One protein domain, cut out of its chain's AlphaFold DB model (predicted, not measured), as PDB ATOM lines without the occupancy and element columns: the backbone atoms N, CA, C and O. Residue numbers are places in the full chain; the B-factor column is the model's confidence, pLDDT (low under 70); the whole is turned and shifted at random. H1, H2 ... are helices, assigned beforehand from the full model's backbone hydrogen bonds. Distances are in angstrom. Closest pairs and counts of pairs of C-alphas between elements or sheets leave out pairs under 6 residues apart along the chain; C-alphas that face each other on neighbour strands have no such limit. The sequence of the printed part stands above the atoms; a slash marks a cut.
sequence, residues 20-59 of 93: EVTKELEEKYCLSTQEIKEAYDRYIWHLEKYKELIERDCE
ATOM      1  N   GLU A  20     -25.123  30.624  17.383       88.00
ATOM      2  CA  GLU A  20     -25.847  29.600  18.146       88.00
ATOM      3  C   GLU A  20     -24.861  28.797  18.992       88.00
ATOM      4  O   GLU A  20     -25.062  28.651  20.197       88.00
ATOM      5  N   VAL A  21     -23.733  28.403  18.394       86.12
ATOM      6  CA  VAL A  21     -22.643  27.703  19.086       86.12
ATOM      7  C   VAL A  21     -22.087  28.547  20.229       86.12
ATOM      8  O   VAL A  21     -21.958  28.059  21.352       86.12
ATOM      9  N   THR A  22     -21.775  29.821  19.982       87.44
ATOM     10  CA  THR A  22     -21.198  30.674  21.028       87.44
ATOM     11  C   THR A  22     -22.180  30.878  22.176       87.44
ATOM     12  O   THR A  22     -21.777  30.773  23.329       87.44
ATOM     13  N   LYS A  23     -23.472  31.069  21.886       90.00
ATOM     14  CA  LYS A  23     -24.507  31.228  22.913       90.00
ATOM     15  C   LYS A  23     -24.683  29.966  23.764       90.00
ATOM     16  O   LYS A  23     -24.755  30.065  24.986       90.00
ATOM     17  N   GLU A  24     -24.700  28.782  23.150       90.44
ATOM     18  CA  GLU A  24     -24.740  27.515  23.892       90.44
ATOM     19  C   GLU A  24     -23.531  27.365  24.828       90.44
ATOM     20  O   GLU A  24     -23.665  26.888  25.957       90.44
ATOM     21  N   LEU A  25     -22.342  27.785  24.383       88.75
ATOM     22  CA  LEU A  25     -21.123  27.754  25.192       88.75
ATOM     23  C   LEU A  25     -21.162  28.773  26.341       88.75
ATOM     24  O   LEU A  25     -20.752  28.431  27.453       88.75
ATOM     25  N   GLU A  26     -21.672  29.983  26.100       92.44
ATOM     26  CA  GLU A  26     -21.864  31.007  27.137       92.44
ATOM     27  C   GLU A  26     -22.798  30.497  28.239       92.44
ATOM     28  O   GLU A  26     -22.457  30.551  29.422       92.44
ATOM     29  N   GLU A  27     -23.947  29.933  27.856       93.19
ATOM     30  CA  GLU A  27     -24.935  29.388  28.793       93.19
ATOM     31  C   GLU A  27     -24.386  28.182  29.563       93.19
ATOM     32  O   GLU A  27     -24.576  28.073  30.776       93.19
ATOM     33  N   LYS A  28     -23.669  27.284  28.879       93.75
ATOM     34  CA  LYS A  28     -23.150  26.048  29.476       93.75
ATOM     35  C   LYS A  28     -22.014  26.285  30.467       93.75
ATOM     36  O   LYS A  28     -21.929  25.573  31.467       93.75
ATOM     37  N   TYR A  29     -21.113  27.214  30.163       90.81
ATOM     38  CA  TYR A  29     -19.892  27.429  30.945       90.81
ATOM     39  C   TYR A  29     -19.912  28.722  31.764       90.81
ATOM     40  O   TYR A  29     -18.965  28.966  32.509       90.81
ATOM     41  N   CYS A  30     -20.980  29.517  31.663       93.00
ATOM     42  CA  CYS A  30     -21.107  30.823  32.313       93.00
ATOM     43  C   CYS A  30     -19.925  31.754  31.997       93.00
ATOM     44  O   CYS A  30     -19.419  32.450  32.877       93.00
ATOM     45  N   LEU A  31     -19.478  31.739  30.742       91.19
ATOM     46  CA  LEU A  31     -18.402  32.581  30.219       91.19
ATOM     47  C   LEU A  31     -18.978  33.582  29.222       91.19
ATOM     48  O   LEU A  31     -19.995  33.312  28.591       91.19
ATOM     49  N   SER A  32     -18.310  34.713  29.033       92.56
ATOM     50  CA  SER A  32     -18.576  35.612  27.909       92.56
ATOM     51  C   SER A  32     -18.001  35.059  26.600       92.56
ATOM     52  O   SER A  32     -17.003  34.334  26.590       92.56
ATOM     53  N   THR A  33     -18.561  35.486  25.465       88.94
ATOM     54  CA  THR A  33     -18.011  35.225  24.122       88.94
ATOM     55  C   THR A  33     -16.510  35.529  24.037       88.94
ATOM     56  O   THR A  33     -15.770  34.804  23.370       88.94
ATOM     57  N   GLN A  34     -16.044  36.593  24.697       91.56
ATOM     58  CA  GLN A  34     -14.630  36.970  24.694       91.56
ATOM     59  C   GLN A  34     -13.769  35.939  25.439       91.56
ATOM     60  O   GLN A  34     -12.755  35.496  24.907       91.56
ATOM     61  N   GLU A  35     -14.195  35.500  26.623       92.44
ATOM     62  CA  GLU A  35     -13.487  34.475  27.401       92.44
ATOM     63  C   GLU A  35     -13.452  33.125  26.673       92.44
ATOM     64  O   GLU A  35     -12.435  32.429  26.706       92.44
ATOM     65  N   ILE A  36     -14.534  32.773  25.970       91.31
ATOM     66  CA  ILE A  36     -14.602  31.568  25.132       91.31
ATOM     67  C   ILE A  36     -13.579  31.644  23.997       91.31
ATOM     68  O   ILE A  36     -12.842  30.682  23.779       91.31
ATOM     69  N   LYS A  37     -13.493  32.787  23.303       90.06
ATOM     70  CA  LYS A  37     -12.500  33.008  22.239       90.06
ATOM     71  C   LYS A  37     -11.076  32.890  22.765       90.06
ATOM     72  O   LYS A  37     -10.294  32.125  22.218       90.06
ATOM     73  N   GLU A  38     -10.760  33.553  23.871       92.19
ATOM     74  CA  GLU A  38      -9.424  33.482  24.471       92.19
ATOM     75  C   GLU A  38      -9.056  32.066  24.929       92.19
ATOM     76  O   GLU A  38      -7.915  31.627  24.775       92.19
ATOM     77  N   ALA A  39     -10.011  31.327  25.499       90.12
ATOM     78  CA  ALA A  39      -9.800  29.935  25.876       90.12
ATOM     79  C   ALA A  39      -9.543  29.048  24.650       90.12
ATOM     80  O   ALA A  39      -8.646  28.201  24.683       90.12
ATOM     81  N   TYR A  40     -10.289  29.268  23.570       89.38
ATOM     82  CA  TYR A  40     -10.125  28.538  22.322       89.38
ATOM     83  C   TYR A  40      -8.795  28.858  21.632       89.38
ATOM     84  O   TYR A  40      -8.079  27.938  21.245       89.38
ATOM     85  N   ASP A  41      -8.398  30.127  21.568       89.38
ATOM     86  CA  ASP A  41      -7.110  30.542  21.004       89.38
ATOM     87  C   ASP A  41      -5.941  29.917  21.776       89.38
ATOM     88  O   ASP A  41      -5.004  29.381  21.177       89.38
ATOM     89  N   ARG A  42      -6.016  29.891  23.117       91.69
ATOM     90  CA  ARG A  42      -5.035  29.179  23.955       91.69
ATOM     91  C   ARG A  42      -5.006  27.684  23.651       91.69
ATOM     92  O   ARG A  42      -3.924  27.104  23.571       91.69
ATOM     93  N   TYR A  43      -6.165  27.052  23.480       89.31
ATOM     94  CA  TYR A  43      -6.256  25.637  23.122       89.31
ATOM     95  C   TYR A  43      -5.590  25.345  21.770       89.31
ATOM     96  O   TYR A  43      -4.775  24.424  21.686       89.31
ATOM     97  N   ILE A  44      -5.872  26.150  20.742       88.88
ATOM     98  CA  ILE A  44      -5.246  26.019  19.420       88.88
ATOM     99  C   ILE A  44      -3.730  26.196  19.523       88.88
ATOM    100  O   ILE A  44      -2.987  25.337  19.046       88.88
ATOM    101  N   TRP A  45      -3.265  27.231  20.225       90.62
ATOM    102  CA  TRP A  45      -1.835  27.454  20.441       90.62
ATOM    103  C   TRP A  45      -1.161  26.256  21.123       90.62
ATOM    104  O   TRP A  45      -0.113  25.786  20.677       90.62
ATOM    105  N   HIS A  46      -1.770  25.707  22.179       90.25
ATOM    106  CA  HIS A  46      -1.243  24.523  22.857       90.25
ATOM    107  C   HIS A  46      -1.195  23.306  21.934       90.25
ATOM    108  O   HIS A  46      -0.185  22.602  21.919       90.25
ATOM    109  N   LEU A  47      -2.243  23.063  21.142       88.88
ATOM    110  CA  LEU A  47      -2.251  21.976  20.161       88.88
ATOM    111  C   LEU A  47      -1.118  22.112  19.144       88.88
ATOM    112  O   LEU A  47      -0.455  21.119  18.838       88.88
ATOM    113  N   GLU A  48      -0.879  23.314  18.626       88.88
ATOM    114  CA  GLU A  48       0.228  23.582  17.705       88.88
ATOM    115  C   GLU A  48       1.582  23.321  18.371       88.88
ATOM    116  O   GLU A  48       2.430  22.638  17.795       88.88
ATOM    117  N   LYS A  49       1.765  23.750  19.625       88.12
ATOM    118  CA  LYS A  49       2.988  23.459  20.386       88.12
ATOM    119  C   LYS A  49       3.194  21.981  20.668       88.12
ATOM    120  O   LYS A  49       4.320  21.502  20.547       88.12
ATOM    121  N   TYR A  50       2.139  21.235  20.973       87.69
ATOM    122  CA  TYR A  50       2.252  19.788  21.118       87.69
ATOM    123  C   TYR A  50       2.635  19.110  19.801       87.69
ATOM    124  O   TYR A  50       3.494  18.232  19.816       87.69
ATOM    125  N   LYS A  51       2.073  19.538  18.664       87.69
ATOM    126  CA  LYS A  51       2.477  19.029  17.343       87.69
ATOM    127  C   LYS A  51       3.955  19.303  17.065       87.69
ATOM    128  O   LYS A  51       4.672  18.371  16.714       87.69
ATOM    129  N   GLU A  52       4.427  20.530  17.298       86.00
ATOM    130  CA  GLU A  52       5.847  20.884  17.149       86.00
ATOM    131  C   GLU A  52       6.756  19.993  18.013       86.00
ATOM    132  O   GLU A  52       7.808  19.549  17.552       86.00
ATOM    133  N   LEU A  53       6.370  19.724  19.265       84.06
ATOM    134  CA  LEU A  53       7.141  18.867  20.172       84.06
ATOM    135  C   LEU A  53       7.165  17.412  19.699       84.06
ATOM    136  O   LEU A  53       8.241  16.822  19.631       84.06
ATOM    137  N   ILE A  54       6.014  16.860  19.308       85.25
ATOM    138  CA  ILE A  54       5.918  15.501  18.757       85.25
ATOM    139  C   ILE A  54       6.795  15.373  17.506       85.25
ATOM    140  O   ILE A  54       7.532  14.402  17.360       85.25
ATOM    141  N   GLU A  55       6.779  16.365  16.616       82.94
ATOM    142  CA  GLU A  55       7.623  16.371  15.416       82.94
ATOM    143  C   GLU A  55       9.126  16.441  15.717       82.94
ATOM    144  O   GLU A  55       9.927  15.893  14.951       82.94
ATOM    145  N   ARG A  56       9.523  17.118  16.802       79.19
ATOM    146  CA  ARG A  56      10.921  17.163  17.268       79.19
ATOM    147  C   ARG A  56      11.351  15.867  17.945       79.19
ATOM    148  O   ARG A  56      12.517  15.486  17.811       79.19
ATOM    149  N   ASP A  57      10.434  15.210  18.650       80.25
ATOM    150  CA  ASP A  57      10.671  13.915  19.289       80.25
ATOM    151  C   ASP A  57      10.730  12.771  18.274       80.25
ATOM    152  O   ASP A  57      11.486  11.817  18.468       80.25
ATOM    153  N   CYS A  58      10.009  12.890  17.155       83.88
ATOM    154  CA  CYS A  58      10.176  12.014  16.004       83.88
ATOM    155  C   CYS A  58      11.621  12.089  15.496       83.88
ATOM    156  O   CYS A  58      12.063  13.104  14.951       83.88
ATOM    157  N   GLU A  59      12.356  10.992  15.661       81.06
ATOM    158  CA  GLU A  59      13.760  10.904  15.273       81.06
ATOM    159  C   GLU A  59      13.950  11.172  13.773       81.06
ATOM    160  O   GLU A  59      13.316  10.548  12.918       81.06
TER     161      GLU A  59
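What this domain is: This is residues 20 to 59 of the 93 residues of an uncharacterized protein of Clostridium perfringens (UniProt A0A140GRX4). A short helix, H1, sits across the first end of a long helix, H2, like the bar of a T, and the rest of H2 sticks out as a long straight arm, with residues 40 to 59 standing free. This arm makes the length of the whole; H2 meets H1 with its residues 33 to 36 alone, and residues 30 to 32 link the last residue of H1 to the first of H2. The printed part has 40 residues with two named helices, H1 then H2 along the chain, and no named strand; the class is all helix. The whole is extended, with a radius of gyration of the C-alphas of 14.5 A, and spans 45 by 14 by 13 A.

Where its parts are: Find C-alpha 20 at (-25.847, 29.600, 18.146); here H1 begins, and it covers residues 20 to 29, 14.3 A from first to last C-alpha. After residues 30 to 32, look at C-alpha 33 at (-18.011, 35.225, 24.122), where H2 begins. H2 covers residues 33 to 57 and runs 36.1 A to C-alpha 57 at (10.671, 13.915, 19.289).

How they stand to each other: Look first at Thr 22 and Thr 33: their C-alphas, 6.4 A apart, are the closest of H1 and H2. The two helices touch, with 6 pairs of C-alphas within 8 A, and H2 does so with residues 33 to 36 alone. Their lines are about perpendicular, at 90 degrees, and their centres are 20.5 A apart. In H1 and H2 every O i to N i+4 pair is within hydrogen-bond range.

The domain as a whole: The two C-alphas farthest apart are those of Glu 27 and Glu 59, at 45.0 A. The printed part has no cut, and the link from H1 to H2 is tight, with 3 residues. In the B-factor column of this predicted model you will find a mean pLDDT of 88.7 over the printed part, and no printed residue is under 70.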